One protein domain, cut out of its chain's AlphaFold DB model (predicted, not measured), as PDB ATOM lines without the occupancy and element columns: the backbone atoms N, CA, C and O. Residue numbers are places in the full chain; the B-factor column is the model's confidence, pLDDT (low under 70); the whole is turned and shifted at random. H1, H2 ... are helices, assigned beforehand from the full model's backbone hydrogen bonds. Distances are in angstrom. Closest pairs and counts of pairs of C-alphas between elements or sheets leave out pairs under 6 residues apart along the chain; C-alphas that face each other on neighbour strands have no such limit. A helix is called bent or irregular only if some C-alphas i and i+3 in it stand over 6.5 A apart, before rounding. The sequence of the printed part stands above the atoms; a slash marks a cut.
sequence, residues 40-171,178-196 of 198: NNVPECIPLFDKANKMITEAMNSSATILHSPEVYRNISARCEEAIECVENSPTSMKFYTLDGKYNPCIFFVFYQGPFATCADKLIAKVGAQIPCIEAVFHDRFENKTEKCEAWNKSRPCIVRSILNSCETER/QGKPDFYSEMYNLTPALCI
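What this domain is: This is residues 40 to 171 and 178 to 196 of the 198 residues of the protein "DUF19 domain-containing protein" of Caenorhabditis nigoni (UniProt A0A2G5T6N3). The longest helix, H6, is bent into an L and, with the short helices H4 and H5, makes one end of the domain, while the helical hairpin of H1 and H2 makes the other. Short H3 and longer H7 fill the middle, the last turn of H7, with residues 193 to 194, meeting residues 56 to 60 of H1 at a corner, about perpendicular at 73 degrees. The printed part has 151 residues with seven named helices, H1 to H7 in chain order, and no named strand: all helix, mostly in crossed packing. It is compact, with a radius of gyration of the C-alphas of 15.8 A, and spans 54 by 36 by 23 A, only just elongated.

Where its parts are: H6, residues 145 to 167, was assigned as one helix by its hydrogen bonds but is bent: C-alphas 154 and 157 are 7.3 A apart. Its arms are H6a, residues 145 to 154, and H6b, residues 157 to 167, 15.5 A long. H7, residues 180 to 195, is 24.1 A long and ends at C-alpha 195 (-25.511, -40.872, -37.562). H5 holds residues 132 to 138, H4 117 to 124 and H3 106 to 113. H1, residues 46 to 62, begins at C-alpha 46 (-28.132, -24.723, -23.521) and is 24.4 A long. H2, residues 70 to 88, is irregular, with C-alphas 72 and 75 7.7 A apart, and has a kink of 45 degrees near residue 77.

How they stand to each other: H6a and H6b are about perpendicular, only just, at 70.1 degrees. H5 and H6a form a hairpin; their closest C-alphas, of Ala 136 and Ala 151, are 6.5 A apart. H4 touches H6b, the closest C-alphas being those of Cys 119 and Cys 167, 5.5 A. H7 touches H6a with residues 191 to 195 alone, at a shallow tilt of 27 degrees, opposite ways; the closest C-alphas, of Cys 149 and Cys 195, are 5.4 A apart. H7 touches H3 at Glu 186 and Phe 108, C-alphas 5.0 A apart. H1 and H2 form a hairpin at a shallow tilt of 19 degrees, closest at the C-alphas of Leu 48 and Ala 83, 5.1 A. H2 and H6a are apart. Every O i to N i+4 pair is within hydrogen-bond range in H1, H3, H4, H5, H6a and H6b; in H2 12 of 15 are, in H7 8 of 12.

The domain as a whole: The C-alphas farthest apart, of Asn 40 and Gln 130, are 53.9 A apart. Residues 172 to 177 are not printed, and C-alphas 171 and 178 are 8.4 A apart across the cut. The link from H2 to H3, residues 89 to 105, is long. The mean pLDDT of the printed part is 79.3; residues 40 to 44, 90 to 104, 168 to 171, 178 to 185 and 192 are under 70.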
ATOM      1  N   ASN A  40     -36.656 -20.194 -15.593       46.91
ATOM      2  CA  ASN A  40     -35.686 -19.109 -15.374       46.91
ATOM      3  C   ASN A  40     -34.210 -19.543 -15.282       46.91
ATOM      4  O   ASN A  40     -33.345 -18.686 -15.394       46.91
ATOM      5  N   ASN A  41     -33.907 -20.837 -15.110       50.88
ATOM      6  CA  ASN A  41     -32.525 -21.344 -14.949       50.88
ATOM      7  C   ASN A  41     -32.118 -22.383 -16.019       50.88
ATOM      8  O   ASN A  41     -31.101 -23.058 -15.889       50.88
ATOM      9  N   VAL A  42     -32.938 -22.541 -17.057       55.28
ATOM     10  CA  VAL A  42     -32.743 -23.443 -18.208       55.28
ATOM     11  C   VAL A  42     -32.052 -22.778 -19.425       55.28
ATOM     12  O   VAL A  42     -31.368 -23.491 -20.155       55.28
ATOM     13  N   PRO A  43     -32.118 -21.449 -19.657       61.16
ATOM     14  CA  PRO A  43     -31.506 -20.839 -20.844       61.16
ATOM     15  C   PRO A  43     -29.969 -20.779 -20.867       61.16
ATOM     16  O   PRO A  43     -29.397 -20.702 -21.951       61.16
ATOM     17  N   GLU A  44     -29.284 -20.791 -19.717       69.12
ATOM     18  CA  GLU A  44     -27.840 -20.484 -19.668       69.12
ATOM     19  C   GLU A  44     -26.927 -21.665 -20.045       69.12
ATOM     20  O   GLU A  44     -25.888 -21.449 -20.667       69.12
ATOM     21  N   CYS A  45     -27.310 -22.911 -19.738       77.25
ATOM     22  CA  CYS A  45     -26.484 -24.085 -20.065       77.25
ATOM     23  C   CYS A  45     -26.681 -24.586 -21.509       77.25
ATOM     24  O   CYS A  45     -25.797 -25.245 -22.055       77.25
ATOM     25  N   ILE A  46     -27.819 -24.280 -22.146       77.81
ATOM     26  CA  ILE A  46     -28.132 -24.723 -23.521       77.81
ATOM     27  C   ILE A  46     -27.054 -24.271 -24.527       77.81
ATOM     28  O   ILE A  46     -26.527 -25.127 -25.242       77.81
ATOM     29  N   PRO A  47     -26.619 -22.993 -24.541       82.38
ATOM     30  CA  PRO A  47     -25.550 -22.539 -25.429       82.38
ATOM     31  C   PRO A  47     -24.225 -23.301 -25.280       82.38
ATOM     32  O   PRO A  47     -23.465 -23.400 -26.246       82.38
ATOM     33  N   LEU A  48     -23.922 -23.836 -24.088       84.44
ATOM     34  CA  LEU A  48     -22.706 -24.624 -23.856       84.44
ATOM     35  C   LEU A  48     -22.788 -25.978 -24.570       84.44
ATOM     36  O   LEU A  48     -21.840 -26.362 -25.260       84.44
ATOM     37  N   PHE A  49     -23.937 -26.658 -24.487       82.81
ATOM     38  CA  PHE A  49     -24.168 -27.891 -25.240       82.81
ATOM     39  C   PHE A  49     -24.211 -27.653 -26.745       82.81
ATOM     40  O   PHE A  49     -23.577 -28.405 -27.480       82.81
ATOM     41  N   ASP A  50     -24.878 -26.597 -27.218       83.50
ATOM     42  CA  ASP A  50     -24.924 -26.272 -28.651       83.50
ATOM     43  C   ASP A  50     -23.518 -26.078 -29.226       83.50
ATOM     44  O   ASP A  50     -23.177 -26.600 -30.292       83.50
ATOM     45  N   LYS A  51     -22.656 -25.374 -28.483       87.56
ATOM     46  CA  LYS A  51     -21.261 -25.166 -28.867       87.56
ATOM     47  C   LYS A  51     -20.476 -26.478 -28.909       87.56
ATOM     48  O   LYS A  51     -19.753 -26.714 -29.877       87.56
ATOM     49  N   ALA A  52     -20.612 -27.325 -27.891       88.69
ATOM     50  CA  ALA A  52     -19.925 -28.611 -27.844       88.69
ATOM     51  C   ALA A  52     -20.405 -29.559 -28.959       88.69
ATOM     52  O   ALA A  52     -19.591 -30.141 -29.676       88.69
ATOM     53  N   ASN A  53     -21.717 -29.634 -29.186       84.75
ATOM     54  CA  ASN A  53     -22.329 -30.447 -30.236       84.75
ATOM     55  C   ASN A  53     -21.889 -30.008 -31.635       84.75
ATOM     56  O   ASN A  53     -21.633 -30.854 -32.497       84.75
ATOM     57  N   LYS A  54     -21.731 -28.699 -31.860       85.88
ATOM     58  CA  LYS A  54     -21.168 -28.177 -33.108       85.88
ATOM     59  C   LYS A  54     -19.735 -28.670 -33.330       85.88
ATOM     60  O   LYS A  54     -19.439 -29.181 -34.407       85.88
ATOM     61  N   MET A  55     -18.874 -28.590 -32.313       90.31
ATOM     62  CA  MET A  55     -17.490 -29.079 -32.403       90.31
ATOM     63  C   MET A  55     -17.427 -30.587 -32.673       90.31
ATOM     64  O   MET A  55     -16.617 -31.043 -33.477       90.31
ATOM     65  N   ILE A  56     -18.304 -31.361 -32.030       87.56
ATOM     66  CA  ILE A  56     -18.436 -32.804 -32.263       87.56
ATOM     67  C   ILE A  56     -18.828 -33.066 -33.714       87.56
ATOM     68  O   ILE A  56     -18.182 -33.851 -34.400       87.56
ATOM     69  N   THR A  57     -19.855 -32.375 -34.201       84.31
ATOM     70  CA  THR A  57     -20.354 -32.536 -35.570       84.31
ATOM     71  C   THR A  57     -19.266 -32.226 -36.594       84.31
ATOM     72  O   THR A  57     -19.060 -33.001 -37.527       84.31
ATOM     73  N   GLU A  58     -18.530 -31.133 -36.397       86.69
ATOM     74  CA  GLU A  58     -17.400 -30.753 -37.246       86.69
ATOM     75  C   GLU A  58     -16.323 -31.847 -37.262       86.69
ATOM     76  O   GLU A  58     -15.948 -32.304 -38.342       86.69
ATOM     77  N   ALA A  59     -15.902 -32.341 -36.092       87.56
ATOM     78  CA  ALA A  59     -14.881 -33.384 -35.987       87.56
ATOM     79  C   ALA A  59     -15.304 -34.712 -36.642       87.56
ATOM     80  O   ALA A  59     -14.501 -35.360 -37.318       87.56
ATOM     81  N   MET A  60     -16.566 -35.119 -36.473       83.19
ATOM     82  CA  MET A  60     -17.080 -36.364 -37.056       83.19
ATOM     83  C   MET A  60     -17.243 -36.264 -38.579       83.19
ATOM     84  O   MET A  60     -16.999 -37.242 -39.296       83.19
ATOM     85  N   ASN A  61     -17.622 -35.086 -39.088       81.88
ATOM     86  CA  ASN A  61     -17.803 -34.852 -40.520       81.88
ATOM     87  C   ASN A  61     -16.468 -34.729 -41.267       81.88
ATOM     88  O   ASN A  61     -16.356 -35.266 -42.366       81.88
ATOM     89  N   SER A  62     -15.462 -34.066 -40.689       77.75
ATOM     90  CA  SER A  62     -14.181 -33.799 -41.365       77.75
ATOM     91  C   SER A  62     -13.192 -34.967 -41.339       77.75
ATOM     92  O   SER A  62     -12.219 -34.966 -42.086       77.75
ATOM     93  N   SER A  63     -13.385 -35.928 -40.439       80.31
ATOM     94  CA  SER A  63     -12.495 -37.081 -40.277       80.31
ATOM     95  C   SER A  63     -12.712 -38.123 -41.376       80.31
ATOM     96  O   SER A  63     -13.838 -38.293 -41.810       80.31
ATOM     97  N   ALA A  64     -11.705 -38.896 -41.778       87.50
ATOM     98  CA  ALA A  64     -11.897 -40.100 -42.601       87.50
ATOM     99  C   ALA A  64     -11.794 -41.418 -41.782       87.50
ATOM    100  O   ALA A  64     -12.045 -42.518 -42.280       87.50
ATOM    101  N   THR A  65     -11.580 -41.282 -40.468       89.44
ATOM    102  CA  THR A  65     -11.667 -42.323 -39.424       89.44
ATOM    103  C   THR A  65     -12.954 -42.157 -38.596       89.44
ATOM    104  O   THR A  65     -13.499 -41.051 -38.524       89.44
ATOM    105  N   ILE A  66     -13.456 -43.209 -37.931       90.94
ATOM    106  CA  ILE A  66     -14.619 -43.091 -37.024       90.94
ATOM    107  C   ILE A  66     -14.209 -42.500 -35.669       90.94
ATOM    108  O   ILE A  66     -14.861 -41.575 -35.191       90.94
ATOM    109  N   LEU A  67     -13.135 -43.014 -35.060       91.44
ATOM    110  CA  LEU A  67     -12.564 -42.486 -33.821       91.44
ATOM    111  C   LEU A  67     -11.055 -42.279 -33.945       91.44
ATOM    112  O   LEU A  67     -10.336 -43.149 -34.427       91.44
ATOM    113  N   HIS A  68     -10.586 -41.135 -33.454       91.62
ATOM    114  CA  HIS A  68      -9.166 -40.812 -33.310       91.62
ATOM    115  C   HIS A  68      -8.642 -41.153 -31.920       91.62
ATOM    116  O   HIS A  68      -9.404 -41.526 -31.032       91.62
ATOM    117  N   SER A  69      -7.334 -40.966 -31.720       91.50
ATOM    118  CA  SER A  69      -6.753 -40.966 -30.376       91.50
ATOM    119  C   SER A  69      -7.510 -39.995 -29.454       91.50
ATOM    120  O   SER A  69      -7.856 -38.892 -29.894       91.50
ATOM    121  N   PRO A  70      -7.736 -40.368 -28.180       92.00
ATOM    122  CA  PRO A  70      -8.430 -39.536 -27.196       92.00
ATOM    123  C   PRO A  70      -7.952 -38.079 -27.132       92.00
ATOM    124  O   PRO A  70      -8.772 -37.172 -26.982       92.00
ATOM    125  N   GLU A  71      -6.651 -37.827 -27.309       93.50
ATOM    126  CA  GLU A  71      -6.072 -36.478 -27.228       93.50
ATOM    127  C   GLU A  71      -6.626 -35.517 -28.292       93.50
ATOM    128  O   GLU A  71      -6.781 -34.324 -28.030       93.50
ATOM    129  N   VAL A  72      -7.019 -36.026 -29.465       92.06
ATOM    130  CA  VAL A  72      -7.652 -35.213 -30.522       92.06
ATOM    131  C   VAL A  72      -8.953 -34.576 -30.024       92.06
ATOM    132  O   VAL A  72      -9.308 -33.469 -30.433       92.06
ATOM    133  N   TYR A  73      -9.641 -35.231 -29.090       92.69
ATOM    134  CA  TYR A  73     -10.909 -34.771 -28.540       92.69
ATOM    135  C   TYR A  73     -10.760 -33.940 -27.262       92.69
ATOM    136  O   TYR A  73     -11.777 -33.546 -26.697       92.69
ATOM    137  N   ARG A  74      -9.542 -33.596 -26.812       95.00
ATOM    138  CA  ARG A  74      -9.322 -32.882 -25.538       95.00
ATOM    139  C   ARG A  74     -10.149 -31.603 -25.402       95.00
ATOM    140  O   ARG A  74     -10.778 -31.371 -24.374       95.00
ATOM    141  N   ASN A  75     -10.191 -30.786 -26.454       96.06
ATOM    142  CA  ASN A  75     -10.956 -29.536 -26.442       96.06
ATOM    143  C   ASN A  75     -12.474 -29.770 -26.476       96.06
ATOM    144  O   ASN A  75     -13.218 -28.982 -25.898       96.06
ATOM    145  N   ILE A  76     -12.929 -30.831 -27.152       93.62
ATOM    146  CA  ILE A  76     -14.340 -31.237 -27.160       93.62
ATOM    147  C   ILE A  76     -14.735 -31.712 -25.758       93.62
ATOM    148  O   ILE A  76     -15.727 -31.233 -25.218       93.62
ATOM    149  N   SER A  77     -13.915 -32.571 -25.144       93.00
ATOM    150  CA  SER A  77     -14.108 -33.077 -23.782       93.00
ATOM    151  C   SER A  77     -14.224 -31.942 -22.769       93.00
ATOM    152  O   SER A  77     -15.223 -31.864 -22.067       93.00
ATOM    153  N   ALA A  78     -13.278 -30.997 -22.761       94.62
ATOM    154  CA  ALA A  78     -13.299 -29.872 -21.822       94.62
ATOM    155  C   ALA A  78     -14.560 -28.994 -21.958       94.62
ATOM    156  O   ALA A  78     -15.097 -28.503 -20.970       94.62
ATOM    157  N   ARG A  79     -15.065 -28.798 -23.184       92.75
ATOM    158  CA  ARG A  79     -16.321 -28.056 -23.412       92.75
ATOM    159  C   ARG A  79     -17.548 -28.835 -22.971       92.75
ATOM    160  O   ARG A  79     -18.514 -28.248 -22.496       92.75
ATOM    161  N   CYS A  80     -17.505 -30.145 -23.138       90.25
ATOM    162  CA  CYS A  80     -18.543 -31.033 -22.660       90.25
ATOM    163  C   CYS A  80     -18.591 -31.107 -21.129       90.25
ATOM    164  O   CYS A  80     -19.684 -31.078 -20.576       90.25
ATOM    165  N   GLU A  81     -17.441 -31.126 -20.452       90.31
ATOM    166  CA  GLU A  81     -17.345 -31.022 -18.989       90.31
ATOM    167  C   GLU A  81     -17.965 -29.716 -18.489       90.31
ATOM    168  O   GLU A  81     -18.853 -29.761 -17.648       90.31
ATOM    169  N   GLU A  82     -17.608 -28.574 -19.085       89.75
ATOM    170  CA  GLU A  82     -18.191 -27.263 -18.751       89.75
ATOM    171  C   GLU A  82     -19.729 -27.266 -18.862       89.75
ATOM    172  O   GLU A  82     -20.437 -26.756 -17.991       89.75
ATOM    173  N   ALA A  83     -20.267 -27.875 -19.923       84.81
ATOM    174  CA  ALA A  83     -21.708 -27.968 -20.135       84.81
ATOM    175  C   ALA A  83     -22.397 -28.906 -19.124       84.81
ATOM    176  O   ALA A  83     -23.482 -28.594 -18.631       84.81
ATOM    177  N   ILE A  84     -21.769 -30.040 -18.795       81.75
ATOM    178  CA  ILE A  84     -22.270 -30.999 -17.802       81.75
ATOM    179  C   ILE A  84     -22.231 -30.383 -16.396       81.75
ATOM    180  O   ILE A  84     -23.239 -30.424 -15.692       81.75
ATOM    181  N   GLU A  85     -21.133 -29.733 -16.011       84.25
ATOM    182  CA  GLU A  85     -20.991 -29.052 -14.718       84.25
ATOM    183  C   GLU A  85     -22.031 -27.938 -14.533       84.25
ATOM    184  O   GLU A  85     -22.556 -27.759 -13.432       84.25
ATOM    185  N   CYS A  86     -22.372 -27.204 -15.600       82.00
ATOM    186  CA  CYS A  86     -23.439 -26.197 -15.570       82.00
ATOM    187  C   CYS A  86     -24.786 -26.808 -15.145       82.00
ATOM    188  O   CYS A  86     -25.513 -26.237 -14.331       82.00
ATOM    189  N   VAL A  87     -25.097 -28.002 -15.656       76.50
ATOM    190  CA  VAL A  87     -26.324 -28.742 -15.331       76.50
ATOM    191  C   VAL A  87     -26.281 -29.303 -13.912       76.50
ATOM    192  O   VAL A  87     -27.263 -29.183 -13.181       76.50
ATOM    193  N   GLU A  88     -25.160 -29.901 -13.507       75.69
ATOM    194  CA  GLU A  88     -25.006 -30.523 -12.185       75.69
ATOM    195  C   GLU A  88     -25.065 -29.509 -11.037       75.69
ATOM    196  O   GLU A  88     -25.612 -29.809  -9.975       75.69
ATOM    197  N   ASN A  89     -24.552 -28.297 -11.259       75.38
ATOM    198  CA  ASN A  89     -24.564 -27.215 -10.275       75.38
ATOM    199  C   ASN A  89     -25.856 -26.380 -10.302       75.38
ATOM    200  O   ASN A  89     -26.022 -25.465  -9.489       75.38
ATOM    201  N   SER A  90     -26.789 -26.683 -11.210       66.31
ATOM    202  CA  SER A  90     -28.067 -25.981 -11.284       66.31
ATOM    203  C   SER A  90     -28.976 -26.383 -10.110       66.31
ATOM    204  O   SER A  90     -29.163 -27.569  -9.837       66.31
ATOM    205  N   PRO A  91     -29.627 -25.422  -9.422       56.69
ATOM    206  CA  PRO A  91     -30.532 -25.703  -8.300       56.69
ATOM    207  C   PRO A  91     -31.833 -26.408  -8.723       56.69
ATOM    208  O   PRO A  91     -32.658 -26.769  -7.882       56.69
ATOM    209  N   THR A  92     -32.041 -26.579 -10.027       55.09
ATOM    210  CA  THR A  92     -33.200 -27.239 -10.623       55.09
ATOM    211  C   THR A  92     -32.754 -28.637 -11.023       55.09
ATOM    212  O   THR A  92     -31.797 -28.759 -11.779       55.09
ATOM    213  N   SER A  93     -33.409 -29.698 -10.536       51.06
ATOM    214  CA  SER A  93     -33.047 -31.072 -10.902       51.06
ATOM    215  C   SER A  93     -33.334 -31.319 -12.387       51.06
ATOM    216  O   SER A  93     -34.377 -31.826 -12.789       51.06
ATOM    217  N   MET A  94     -32.360 -30.972 -13.224       51.41
ATOM    218  CA  MET A  94     -32.354 -31.072 -14.684       51.41
ATOM    219  C   MET A  94     -32.302 -32.517 -15.198       51.41
ATOM    220  O   MET A  94     -31.932 -32.753 -16.346       51.41
ATOM    221  N   LYS A  95     -32.738 -33.502 -14.398       46.84
ATOM    222  CA  LYS A  95     -32.825 -34.907 -14.825       46.84
ATOM    223  C   LYS A  95     -33.579 -35.067 -16.148       46.84
ATOM    224  O   LYS A  95     -33.270 -35.974 -16.906       46.84
ATOM    225  N   PHE A  96     -34.517 -34.163 -16.435       44.31
ATOM    226  CA  PHE A  96     -35.377 -34.231 -17.612       44.31
ATOM    227  C   PHE A  96     -34.925 -33.383 -18.805       44.31
ATOM    228  O   PHE A  96     -35.411 -33.633 -19.904       44.31
ATOM    229  N   TYR A  97     -34.036 -32.394 -18.637       45.97
ATOM    230  CA  TYR A  97     -33.832 -31.399 -19.700       45.97
ATOM    231  C   TYR A  97     -32.854 -31.821 -20.801       45.97
ATOM    232  O   TYR A  97     -33.009 -31.349 -21.919       45.97
ATOM    233  N   THR A  98     -31.905 -32.731 -20.558       47.78
ATOM    234  CA  THR A  98     -30.887 -33.050 -21.588       47.78
ATOM    235  C   THR A  98     -30.195 -34.412 -21.452       47.78
ATOM    236  O   THR A  98     -29.299 -34.710 -22.240       47.78
ATOM    237  N   LEU A  99     -30.601 -35.272 -20.509       48.19
ATOM    238  CA  LEU A  99     -30.025 -36.623 -20.373       48.19
ATOM    239  C   LEU A  99     -30.890 -37.711 -21.032       48.19
ATOM    240  O   LEU A  99     -30.353 -38.583 -21.707       48.19
ATOM    241  N   ASP A 100     -32.219 -37.618 -20.914       42.50
ATOM    242  CA  ASP A 100     -33.150 -38.617 -21.473       42.50
ATOM    243  C   ASP A 100     -33.725 -38.237 -22.850       42.50
ATOM    244  O   ASP A 100     -34.279 -39.071 -23.568       42.50
ATOM    245  N   GLY A 101     -33.560 -36.985 -23.274       42.50
ATOM    246  CA  GLY A 101     -34.033 -36.491 -24.564       42.50
ATOM    247  C   GLY A 101     -33.100 -36.826 -25.727       42.50
ATOM    248  O   GLY A 101     -32.740 -35.928 -26.470       42.50
ATOM    249  N   LYS A 102     -32.715 -38.096 -25.911       46.66
ATOM    250  CA  LYS A 102     -32.108 -38.583 -27.167       46.66
ATOM    251  C   LYS A 102     -30.729 -37.951 -27.499       46.66
ATOM    252  O   LYS A 102     -30.584 -37.200 -28.454       46.66
ATOM    253  N   TYR A 103     -29.707 -38.400 -26.762       53.41
ATOM    254  CA  TYR A 103     -28.274 -38.379 -27.115       53.41
ATOM    255  C   TYR A 103     -27.534 -37.046 -27.015       53.41
ATOM    256  O   TYR A 103     -27.304 -36.352 -28.001       53.41
ATOM    257  N   ASN A 104     -27.035 -36.767 -25.815       68.44
ATOM    258  CA  ASN A 104     -25.959 -35.810 -25.647       68.44
ATOM    259  C   ASN A 104     -24.600 -36.504 -25.871       68.44
ATOM    260  O   ASN A 104     -24.149 -37.250 -24.995       68.44
ATOM    261  N   PRO A 105     -23.925 -36.289 -27.014       79.06
ATOM    262  CA  PRO A 105     -22.649 -36.937 -27.303       79.06
ATOM    263  C   PRO A 105     -21.538 -36.536 -26.327       79.06
ATOM    264  O   PRO A 105     -20.525 -37.228 -26.246       79.06
ATOM    265  N   CYS A 106     -21.728 -35.467 -25.548       83.81
ATOM    266  CA  CYS A 106     -20.749 -35.030 -24.567       83.81
ATOM    267  C   CYS A 106     -20.372 -36.091 -23.541       83.81
ATOM    268  O   CYS A 106     -19.195 -36.197 -23.214       83.81
ATOM    269  N   ILE A 107     -21.324 -36.906 -23.079       83.25
ATOM    270  CA  ILE A 107     -21.025 -37.941 -22.080       83.25
ATOM    271  C   ILE A 107     -19.996 -38.935 -22.642       83.25
ATOM    272  O   ILE A 107     -19.013 -39.260 -21.973       83.25
ATOM    273  N   PHE A 108     -20.144 -39.308 -23.918       86.00
ATOM    274  CA  PHE A 108     -19.176 -40.159 -24.597       86.00
ATOM    275  C   PHE A 108     -17.798 -39.497 -24.681       86.00
ATOM    276  O   PHE A 108     -16.815 -40.141 -24.338       86.00
ATOM    277  N   PHE A 109     -17.693 -38.242 -25.126       88.69
ATOM    278  CA  PHE A 109     -16.379 -37.612 -25.326       88.69
ATOM    279  C   PHE A 109     -15.635 -37.340 -24.013       88.69
ATOM    280  O   PHE A 109     -14.415 -37.498 -23.985       88.69
ATOM    281  N   VAL A 110     -16.354 -37.028 -22.929       88.94
ATOM    282  CA  VAL A 110     -15.779 -36.934 -21.575       88.94
ATOM    283  C   VAL A 110     -15.278 -38.293 -21.099       88.94
ATOM    284  O   VAL A 110     -14.144 -38.423 -20.638       88.94
ATOM    285  N   PHE A 111     -16.082 -39.343 -21.274       85.81
ATOM    286  CA  PHE A 111     -15.662 -40.704 -20.953       85.81
ATOM    287  C   PHE A 111     -14.450 -41.152 -21.788       85.81
ATOM    288  O   PHE A 111     -13.510 -41.737 -21.248       85.81
ATOM    289  N   TYR A 112     -14.474 -40.872 -23.094       87.12
ATOM    290  CA  TYR A 112     -13.488 -41.315 -24.076       87.12
ATOM    291  C   TYR A 112     -12.119 -40.667 -23.866       87.12
ATOM    292  O   TYR A 112     -11.107 -41.362 -23.943       87.12
ATOM    293  N   GLN A 113     -12.089 -39.360 -23.569       89.94
ATOM    294  CA  GLN A 113     -10.854 -38.670 -23.208       89.94
ATOM    295  C   GLN A 113     -10.379 -39.079 -21.813       89.94
ATOM    296  O   GLN A 113      -9.201 -39.366 -21.644       89.94
ATOM    297  N   GLY A 114     -11.261 -39.100 -20.817       85.69
ATOM    298  CA  GLY A 114     -10.845 -39.286 -19.434       85.69
ATOM    299  C   GLY A 114     -10.687 -40.767 -19.070       85.69
ATOM    300  O   GLY A 114      -9.667 -41.382 -19.394       85.69
ATOM    301  N   PRO A 115     -11.671 -41.375 -18.379       79.94
ATOM    302  CA  PRO A 115     -11.565 -42.744 -17.878       79.94
ATOM    303  C   PRO A 115     -11.134 -43.774 -18.933       79.94
ATOM    304  O   PRO A 115     -10.360 -44.680 -18.640       79.94
ATOM    305  N   PHE A 116     -11.606 -43.650 -20.171       84.19
ATOM    306  CA  PHE A 116     -11.393 -44.666 -21.195       84.19
ATOM    307  C   PHE A 116     -10.109 -44.488 -22.020       84.19
ATOM    308  O   PHE A 116      -9.770 -45.405 -22.770       84.19
ATOM    309  N   ALA A 117      -9.369 -43.379 -21.891       88.06
ATOM    310  CA  ALA A 117      -8.263 -43.076 -22.806       88.06
ATOM    311  C   ALA A 117      -7.214 -44.188 -22.904       88.06
ATOM    312  O   ALA A 117      -6.884 -44.628 -24.003       88.06
ATOM    313  N   THR A 118      -6.756 -44.731 -21.774       88.44
ATOM    314  CA  THR A 118      -5.749 -45.805 -21.780       88.44
ATOM    315  C   THR A 118      -6.249 -47.067 -22.490       88.44
ATOM    316  O   THR A 118      -5.490 -47.754 -23.179       88.44
ATOM    317  N   CYS A 119      -7.541 -47.383 -22.361       87.75
ATOM    318  CA  CYS A 119      -8.151 -48.486 -23.098       87.75
ATOM    319  C   CYS A 119      -8.233 -48.172 -24.595       87.75
ATOM    320  O   CYS A 119      -7.890 -49.027 -25.412       87.75
ATOM    321  N   ALA A 120      -8.644 -46.957 -24.964       89.44
ATOM    322  CA  ALA A 120      -8.670 -46.523 -26.356       89.44
ATOM    323  C   ALA A 120      -7.285 -46.650 -27.010       89.44
ATOM    324  O   ALA A 120      -7.182 -47.261 -28.072       89.44
ATOM    325  N   ASP A 121      -6.220 -46.203 -26.343       91.56
ATOM    326  CA  ASP A 121      -4.848 -46.322 -26.847       91.56
ATOM    327  C   ASP A 121      -4.436 -47.788 -27.069       91.56
ATOM    328  O   ASP A 121      -3.848 -48.128 -28.098       91.56
ATOM    329  N   LYS A 122      -4.819 -48.701 -26.162       91.06
ATOM    330  CA  LYS A 122      -4.585 -50.150 -26.333       91.06
ATOM    331  C   LYS A 122      -5.315 -50.737 -27.537       91.06
ATOM    332  O   LYS A 122      -4.814 -51.681 -28.148       91.06
ATOM    333  N   LEU A 123      -6.514 -50.249 -27.846       91.88
ATOM    334  CA  LEU A 123      -7.276 -50.699 -29.012       91.88
ATOM    335  C   LEU A 123      -6.682 -50.140 -30.302       91.88
ATOM    336  O   LEU A 123      -6.529 -50.889 -31.261       91.88
ATOM    337  N   ILE A 124      -6.301 -48.861 -30.305       92.94
ATOM    338  CA  ILE A 124      -5.648 -48.197 -31.440       92.94
ATOM    339  C   ILE A 124      -4.324 -48.891 -31.776       92.94
ATOM    340  O   ILE A 124      -4.049 -49.158 -32.941       92.94
ATOM    341  N   ALA A 125      -3.548 -49.303 -30.770       92.50
ATOM    342  CA  ALA A 125      -2.312 -50.062 -30.970       92.50
ATOM    343  C   ALA A 125      -2.512 -51.432 -31.656       92.50
ATOM    344  O   ALA A 125      -1.536 -52.059 -32.066       92.50
ATOM    345  N   LYS A 126      -3.757 -51.917 -31.781       91.81
ATOM    346  CA  LYS A 126      -4.104 -53.155 -32.499       91.81
ATOM    347  C   LYS A 126      -4.515 -52.925 -33.955       91.81
ATOM    348  O   LYS A 126      -4.848 -53.897 -34.632       91.81
ATOM    349  N   VAL A 127      -4.509 -51.689 -34.447       91.38
ATOM    350  CA  VAL A 127      -4.623 -51.424 -35.889       91.38
ATOM    351  C   VAL A 127      -3.455 -52.112 -36.609       91.38
ATOM    352  O   VAL A 127      -2.319 -52.085 -36.144       91.38
ATOM    353  N   GLY A 128      -3.743 -52.803 -37.708       88.88
ATOM    354  CA  GLY A 128      -2.830 -53.703 -38.415       88.88
ATOM    355  C   GLY A 128      -2.877 -55.163 -37.942       88.88
ATOM    356  O   GLY A 128      -2.365 -56.042 -38.636       88.88
ATOM    357  N   ALA A 129      -3.527 -55.473 -36.813       88.25
ATOM    358  CA  ALA A 129      -3.635 -56.842 -36.291       88.25
ATOM    359  C   ALA A 129      -4.752 -57.674 -36.955       88.25
ATOM    360  O   ALA A 129      -5.104 -58.743 -36.454       88.25
ATOM    361  N   GLN A 130      -5.331 -57.187 -38.060       85.56
ATOM    362  CA  GLN A 130      -6.407 -57.843 -38.818       85.56
ATOM    363  C   GLN A 130      -7.677 -58.106 -37.991       85.56
ATOM    364  O   GLN A 130      -8.425 -59.043 -38.267       85.56
ATOM    365  N   ILE A 131      -7.955 -57.271 -36.982       89.50
ATOM    366  CA  ILE A 131      -9.212 -57.317 -36.225       89.50
ATOM    367  C   ILE A 131     -10.215 -56.401 -36.940       89.50
ATOM    368  O   ILE A 131     -10.127 -55.182 -36.777       89.50
ATOM    369  N   PRO A 132     -11.203 -56.926 -37.696       90.75
ATOM    370  CA  PRO A 132     -11.932 -56.123 -38.682       90.75
ATOM    371  C   PRO A 132     -12.649 -54.902 -38.107       90.75
ATOM    372  O   PRO A 132     -12.764 -53.888 -38.786       90.75
ATOM    373  N   CYS A 133     -13.130 -54.982 -36.863       92.19
ATOM    374  CA  CYS A 133     -13.792 -53.856 -36.217       92.19
ATOM    375  C   CYS A 133     -12.824 -52.786 -35.706       92.19
ATOM    376  O   CYS A 133     -13.177 -51.616 -35.730       92.19
ATOM    377  N   ILE A 134     -11.618 -53.165 -35.277       93.19
ATOM    378  CA  ILE A 134     -10.580 -52.203 -34.879       93.19
ATOM    379  C   ILE A 134     -10.115 -51.440 -36.116       93.19
ATOM    380  O   ILE A 134     -10.105 -50.213 -36.092       93.19
ATOM    381  N   GLU A 135      -9.874 -52.152 -37.223       92.06
ATOM    382  CA  GLU A 135      -9.612 -51.524 -38.523       92.06
ATOM    383  C   GLU A 135     -10.762 -50.601 -38.929       92.06
ATOM    384  O   GLU A 135     -10.554 -49.470 -39.339       92.06
ATOM    385  N   ALA A 136     -12.007 -51.058 -38.785       92.00
ATOM    386  CA  ALA A 136     -13.161 -50.258 -39.164       92.00
ATOM    387  C   ALA A 136     -13.348 -48.994 -38.328       92.00
ATOM    388  O   ALA A 136     -13.959 -48.061 -38.825       92.00
ATOM    389  N   VAL A 137     -12.897 -48.961 -37.078       92.25
ATOM    390  CA  VAL A 137     -13.122 -47.807 -36.200       92.25
ATOM    391  C   VAL A 137     -11.955 -46.831 -36.219       92.25
ATOM    392  O   VAL A 137     -12.193 -45.625 -36.229       92.25
ATOM    393  N   PHE A 138     -10.724 -47.337 -36.239       92.00
ATOM    394  CA  PHE A 138      -9.518 -46.537 -36.011       92.00
ATOM    395  C   PHE A 138      -8.647 -46.347 -37.256       92.00
ATOM    396  O   PHE A 138      -7.734 -45.527 -37.226       92.00
ATOM    397  N   HIS A 139      -8.913 -47.067 -38.349       88.75
ATOM    398  CA  HIS A 139      -8.202 -46.852 -39.605       88.75
ATOM    399  C   HIS A 139      -8.876 -45.763 -40.445       88.75
ATOM    400  O   HIS A 139     -10.105 -45.680 -40.516       88.75
ATOM    401  N   ASP A 140      -8.052 -44.973 -41.123       86.12
ATOM    402  CA  ASP A 140      -8.489 -43.963 -42.079       86.12
ATOM    403  C   ASP A 140      -8.901 -44.641 -43.396       86.12
ATOM    404  O   ASP A 140      -8.072 -45.293 -44.042       86.12
ATOM    405  N   ARG A 141     -10.194 -44.599 -43.745       86.75
ATOM    406  CA  ARG A 141     -10.700 -45.255 -44.968       86.75
ATOM    407  C   ARG A 141     -12.088 -44.824 -45.447       86.75
ATOM    408  O   ARG A 141     -12.574 -45.411 -46.408       86.75
ATOM    409  N   PHE A 142     -12.767 -43.915 -44.754       88.75
ATOM    410  CA  PHE A 142     -14.143 -43.548 -45.092       88.75
ATOM    411  C   PHE A 142     -14.197 -42.200 -45.787       88.75
ATOM    412  O   PHE A 142     -13.672 -41.212 -45.280       88.75
ATOM    413  N   GLU A 143     -14.915 -42.151 -46.902       84.44
ATOM    414  CA  GLU A 143     -15.046 -40.934 -47.703       84.44
ATOM    415  C   GLU A 143     -16.258 -40.095 -47.285       84.44
ATOM    416  O   GLU A 143     -16.280 -38.880 -47.475       84.44
ATOM    417  N   ASN A 144     -17.278 -40.725 -46.692       84.75
ATOM    418  CA  ASN A 144     -18.521 -40.056 -46.326       84.75
ATOM    419  C   ASN A 144     -19.091 -40.518 -44.973       84.75
ATOM    420  O   ASN A 144     -18.675 -41.511 -44.374       84.75
ATOM    421  N   LYS A 145     -20.054 -39.741 -44.466       83.81
ATOM    422  CA  LYS A 145     -20.692 -39.950 -43.159       83.81
ATOM    423  C   LYS A 145     -21.552 -41.219 -43.110       83.81
ATOM    424  O   LYS A 145     -21.540 -41.913 -42.093       83.81
ATOM    425  N   THR A 146     -22.255 -41.541 -44.196       87.50
ATOM    426  CA  THR A 146     -23.136 -42.715 -44.287       87.50
ATOM    427  C   THR A 146     -22.356 -44.007 -44.080       87.50
ATOM    428  O   THR A 146     -22.696 -44.805 -43.205       87.50
ATOM    429  N   GLU A 147     -21.241 -44.167 -44.792       89.62
ATOM    430  CA  GLU A 147     -20.367 -45.335 -44.668       89.62
ATOM    431  C   GLU A 147     -19.809 -45.499 -43.254       89.62
ATOM    432  O   GLU A 147     -19.773 -46.615 -42.732       89.62
ATOM    433  N   LYS A 148     -19.418 -44.398 -42.597       89.44
ATOM    434  CA  LYS A 148     -18.963 -44.447 -41.200       89.44
ATOM    435  C   LYS A 148     -20.065 -44.941 -40.273       89.44
ATOM    436  O   LYS A 148     -19.809 -45.801 -39.434       89.44
ATOM    437  N   CYS A 149     -21.279 -44.408 -40.411       88.81
ATOM    438  CA  CYS A 149     -22.414 -44.811 -39.586       88.81
ATOM    439  C   CYS A 149     -22.731 -46.308 -39.761       88.81
ATOM    440  O   CYS A 149     -22.884 -47.039 -38.775       88.81
ATOM    441  N   GLU A 150     -22.762 -46.803 -40.999       90.88
ATOM    442  CA  GLU A 150     -22.973 -48.224 -41.293       90.88
ATOM    443  C   GLU A 150     -21.846 -49.105 -40.738       90.88
ATOM    444  O   GLU A 150     -22.096 -50.120 -40.073       90.88
ATOM    445  N   ALA A 151     -20.593 -48.702 -40.958       91.69
ATOM    446  CA  ALA A 151     -19.423 -49.426 -40.484       91.69
ATOM    447  C   ALA A 151     -19.359 -49.478 -38.957       91.69
ATOM    448  O   ALA A 151     -19.049 -50.534 -38.396       91.69
ATOM    449  N   TRP A 152     -19.702 -48.385 -38.277       90.56
ATOM    450  CA  TRP A 152     -19.821 -48.336 -36.825       90.56
ATOM    451  C   TRP A 152     -20.871 -49.325 -36.315       90.56
ATOM    452  O   TRP A 152     -20.569 -50.179 -35.476       90.56
ATOM    453  N   ASN A 153     -22.086 -49.270 -36.871       89.00
ATOM    454  CA  ASN A 153     -23.189 -50.148 -36.481       89.00
ATOM    455  C   ASN A 153     -22.825 -51.630 -36.639       89.00
ATOM    456  O   ASN A 153     -23.079 -52.433 -35.735       89.00
ATOM    457  N   LYS A 154     -22.161 -51.988 -37.743       91.69
ATOM    458  CA  LYS A 154     -21.662 -53.348 -37.989       91.69
ATOM    459  C   LYS A 154     -20.526 -53.744 -37.041       91.69
ATOM    460  O   LYS A 154     -20.424 -54.905 -36.645       91.69
ATOM    461  N   SER A 155     -19.673 -52.793 -36.667       91.06
ATOM    462  CA  SER A 155     -18.489 -53.030 -35.833       91.06
ATOM    463  C   SER A 155     -18.806 -53.114 -34.343       91.06
ATOM    464  O   SER A 155     -18.051 -53.743 -33.601       91.06
ATOM    465  N   ARG A 156     -19.934 -52.548 -33.896       86.75
ATOM    466  CA  ARG A 156     -20.299 -52.411 -32.477       86.75
ATOM    467  C   ARG A 156     -20.200 -53.714 -31.665       86.75
ATOM    468  O   ARG A 156     -19.526 -53.688 -30.633       86.75
ATOM    469  N   PRO A 157     -20.757 -54.870 -32.090       86.88
ATOM    470  CA  PRO A 157     -20.637 -56.111 -31.312       86.88
ATOM    471  C   PRO A 157     -19.186 -56.584 -31.152       86.88
ATOM    472  O   PRO A 157     -18.806 -57.122 -30.111       86.88
ATOM    473  N   CYS A 158     -18.366 -56.377 -32.184       90.62
ATOM    474  CA  CYS A 158     -16.954 -56.740 -32.175       90.62
ATOM    475  C   CYS A 158     -16.129 -55.775 -31.316       90.62
ATOM    476  O   CYS A 158     -15.320 -56.238 -30.519       90.62
ATOM    477  N   ILE A 159     -16.373 -54.462 -31.400       88.06
ATOM    478  CA  ILE A 159     -15.696 -53.454 -30.569       88.06
ATOM    479  C   ILE A 159     -15.938 -53.705 -29.085       88.06
ATOM    480  O   ILE A 159     -14.985 -53.768 -28.314       88.06
ATOM    481  N   VAL A 160     -17.194 -53.940 -28.700       85.06
ATOM    482  CA  VAL A 160     -17.561 -54.317 -27.328       85.06
ATOM    483  C   VAL A 160     -16.719 -55.500 -26.844       85.06
ATOM    484  O   VAL A 160     -16.164 -55.471 -25.748       85.06
ATOM    485  N   ARG A 161     -16.616 -56.557 -27.658       85.50
ATOM    486  CA  ARG A 161     -15.841 -57.752 -27.306       85.50
ATOM    487  C   ARG A 161     -14.347 -57.451 -27.208       85.50
ATOM    488  O   ARG A 161     -13.700 -57.917 -26.276       85.50
ATOM    489  N   SER A 162     -13.804 -56.669 -28.137       87.50
ATOM    490  CA  SER A 162     -12.403 -56.244 -28.109       87.50
ATOM    491  C   SER A 162     -12.077 -55.467 -26.840       87.50
ATOM    492  O   SER A 162     -11.004 -55.663 -26.279       87.50
ATOM    493  N   ILE A 163     -13.006 -54.650 -26.351       84.38
ATOM    494  CA  ILE A 163     -12.853 -53.880 -25.114       84.38
ATOM    495  C   ILE A 163     -12.834 -54.792 -23.898       84.38
ATOM    496  O   ILE A 163     -11.889 -54.722 -23.116       84.38
ATOM    497  N   LEU A 164     -13.800 -55.709 -23.788       80.56
ATOM    498  CA  LEU A 164     -13.806 -56.710 -22.718       80.56
ATOM    499  C   LEU A 164     -12.487 -57.497 -22.682       80.56
ATOM    500  O   LEU A 164     -11.898 -57.659 -21.623       80.56
ATOM    501  N   ASN A 165     -11.969 -57.895 -23.844       82.88
ATOM    502  CA  ASN A 165     -10.738 -58.681 -23.926       82.88
ATOM    503  C   ASN A 165      -9.453 -57.867 -23.694       82.88
ATOM    504  O   ASN A 165      -8.432 -58.435 -23.318       82.88
ATOM    505  N   SER A 166      -9.453 -56.566 -23.997       81.88
ATOM    506  CA  SER A 166      -8.226 -55.746 -24.019       81.88
ATOM    507  C   SER A 166      -8.090 -54.826 -22.811       81.88
ATOM    508  O   SER A 166      -6.988 -54.357 -22.533       81.88
ATOM    509  N   CYS A 167      -9.190 -54.556 -22.109       78.62
ATOM    510  CA  CYS A 167      -9.262 -53.503 -21.101       78.62
ATOM    511  C   CYS A 167      -9.701 -54.006 -19.715       78.62
ATOM    512  O   CYS A 167      -9.893 -53.205 -18.807       78.62
ATOM    513  N   GLU A 168      -9.796 -55.327 -19.511       58.38
ATOM    514  CA  GLU A 168     -10.311 -55.962 -18.284       58.38
ATOM    515  C   GLU A 168      -9.471 -55.744 -17.001       58.38
ATOM    516  O   GLU A 168      -9.895 -56.152 -15.922       58.38
ATOM    517  N   THR A 169      -8.310 -55.079 -17.059       50.91
ATOM    518  CA  THR A 169      -7.430 -54.869 -15.884       50.91
ATOM    519  C   THR A 169      -7.290 -53.432 -15.397       50.91
ATOM    520  O   THR A 169      -6.783 -53.222 -14.294       50.91
ATOM    521  N   GLU A 170      -7.793 -52.437 -16.119       50.41
ATOM    522  CA  GLU A 170      -7.816 -51.071 -15.600       50.41
ATOM    523  C   GLU A 170      -9.118 -50.855 -14.845       50.41
ATOM    524  O   GLU A 170     -10.142 -50.437 -15.380       50.41
ATOM    525  N   ARG A 171      -9.059 -51.164 -13.544       46.12
ATOM    526  CA  ARG A 171      -9.880 -50.474 -12.551       46.12
ATOM    527  C   ARG A 171      -9.686 -48.977 -12.778       46.12
ATOM    528  O   ARG A 171      -8.720 -48.401 -12.283       46.12
ATOM    529  N   GLN A 178     -17.366 -49.594 -11.739       46.62
ATOM    530  CA  GLN A 178     -18.210 -49.185 -12.857       46.62
ATOM    531  C   GLN A 178     -18.623 -50.493 -13.499       46.62
ATOM    532  O   GLN A 178     -17.793 -51.290 -13.949       46.62
ATOM    533  N   GLY A 179     -19.897 -50.818 -13.329       44.28
ATOM    534  CA  GLY A 179     -20.412 -52.034 -13.898       44.28
ATOM    535  C   GLY A 179     -20.216 -51.937 -15.404       44.28
ATOM    536  O   GLY A 179     -20.234 -50.856 -15.987       44.28
ATOM    537  N   LYS A 180     -20.152 -53.096 -16.046       49.28
ATOM    538  CA  LYS A 180     -20.369 -53.232 -17.484       49.28
ATOM    539  C   LYS A 180     -21.412 -52.245 -18.083       49.28
ATOM    540  O   LYS A 180     -21.124 -51.801 -19.186       49.28
ATOM    541  N   PRO A 181     -22.537 -51.853 -17.428       49.06
ATOM    542  CA  PRO A 181     -23.553 -50.963 -18.005       49.06
ATOM    543  C   PRO A 181     -23.066 -49.614 -18.552       49.06
ATOM    544  O   PRO A 181     -23.511 -49.254 -19.639       49.06
ATOM    545  N   ASP A 182     -22.150 -48.918 -17.869       64.62
ATOM    546  CA  ASP A 182     -21.799 -47.523 -18.208       64.62
ATOM    547  C   ASP A 182     -21.073 -47.440 -19.562       64.62
ATOM    548  O   ASP A 182     -21.343 -46.588 -20.398       64.62
ATOM    549  N   PHE A 183     -20.204 -48.411 -19.849       65.94
ATOM    550  CA  PHE A 183     -19.521 -48.481 -21.139       65.94
ATOM    551  C   PHE A 183     -20.497 -48.710 -22.307       65.94
ATOM    552  O   PHE A 183     -20.358 -48.118 -23.380       65.94
ATOM    553  N   TYR A 184     -21.490 -49.586 -22.117       69.44
ATOM    554  CA  TYR A 184     -22.470 -49.857 -23.166       69.44
ATOM    555  C   TYR A 184     -23.318 -48.626 -23.455       69.44
ATOM    556  O   TYR A 184     -23.519 -48.323 -24.630       69.44
ATOM    557  N   SER A 185     -23.791 -47.923 -22.419       69.94
ATOM    558  CA  SER A 185     -24.564 -46.693 -22.606       69.94
ATOM    559  C   SER A 185     -23.761 -45.638 -23.362       69.94
ATOM    560  O   SER A 185     -24.276 -45.095 -24.337       69.94
ATOM    561  N   GLU A 186     -22.481 -45.440 -23.033       75.31
ATOM    562  CA  GLU A 186     -21.664 -44.439 -23.732       75.31
ATOM    563  C   GLU A 186     -21.405 -44.781 -25.201       75.31
ATOM    564  O   GLU A 186     -21.476 -43.917 -26.075       75.31
ATOM    565  N   MET A 187     -21.208 -46.057 -25.524       74.75
ATOM    566  CA  MET A 187     -21.102 -46.501 -26.919       74.75
ATOM    567  C   MET A 187     -22.381 -46.253 -27.726       74.75
ATOM    568  O   MET A 187     -22.329 -45.984 -28.934       74.75
ATOM    569  N   TYR A 188     -23.545 -46.350 -27.080       72.62
ATOM    570  CA  TYR A 188     -24.811 -45.994 -27.711       72.62
ATOM    571  C   TYR A 188     -24.966 -44.489 -27.901       72.62
ATOM    572  O   TYR A 188     -25.685 -44.129 -28.822       72.62
ATOM    573  N   ASN A 189     -24.280 -43.638 -27.131       72.88
ATOM    574  CA  ASN A 189     -24.312 -42.178 -27.293       72.88
ATOM    575  C   ASN A 189     -23.495 -41.694 -28.502       72.88
ATOM    576  O   ASN A 189     -23.899 -40.751 -29.183       72.88
ATOM    577  N   LEU A 190     -22.397 -42.378 -28.841       77.12
ATOM    578  CA  LEU A 190     -21.598 -42.055 -30.032       77.12
ATOM    579  C   LEU A 190     -22.332 -42.350 -31.352       77.12
ATOM    580  O   LEU A 190     -22.225 -41.581 -32.305       77.12
ATOM    581  N   THR A 191     -23.083 -43.457 -31.416       76.25
ATOM    582  CA  THR A 191     -23.821 -43.874 -32.630       76.25
ATOM    583  C   THR A 191     -24.714 -42.747 -33.197       76.25
ATOM    584  O   THR A 191     -24.569 -42.409 -34.364       76.25
ATOM    585  N   PRO A 192     -25.604 -42.121 -32.414       65.69
ATOM    586  CA  PRO A 192     -26.404 -40.981 -32.845       65.69
ATOM    587  C   PRO A 192     -25.552 -39.811 -33.297       65.69
ATOM    588  O   PRO A 192     -25.805 -39.314 -34.376       65.69
ATOM    589  N   ALA A 193     -24.515 -39.414 -32.554       72.62
ATOM    590  CA  ALA A 193     -23.645 -38.302 -32.952       72.62
ATOM    591  C   ALA A 193     -23.094 -38.483 -34.376       72.62
ATOM    592  O   ALA A 193     -23.144 -37.580 -35.212       72.62
ATOM    593  N   LEU A 194     -22.614 -39.698 -34.656       78.19
ATOM    594  CA  LEU A 194     -22.094 -40.098 -35.956       78.19
ATOM    595  C   LEU A 194     -23.187 -40.185 -37.033       78.19
ATOM    596  O   LEU A 194     -22.910 -39.915 -38.200       78.19
ATOM    597  N   CYS A 195     -24.407 -40.564 -36.653       79.81
ATOM    598  CA  CYS A 195     -25.511 -40.872 -37.562       79.81
ATOM    599  C   CYS A 195     -26.613 -39.794 -37.630       79.81
ATOM    600  O   CYS A 195     -27.641 -40.028 -38.256       79.81
ATOM    601  N   ILE A 196     -26.443 -38.638 -36.980       73.38
ATOM    602  CA  ILE A 196     -27.383 -37.508 -37.053       73.38
ATOM    603  C   ILE A 196     -27.474 -37.012 -38.509       73.38
ATOM    604  O   ILE A 196     -26.459 -36.952 -39.200       73.38
TER     605      ILE A 196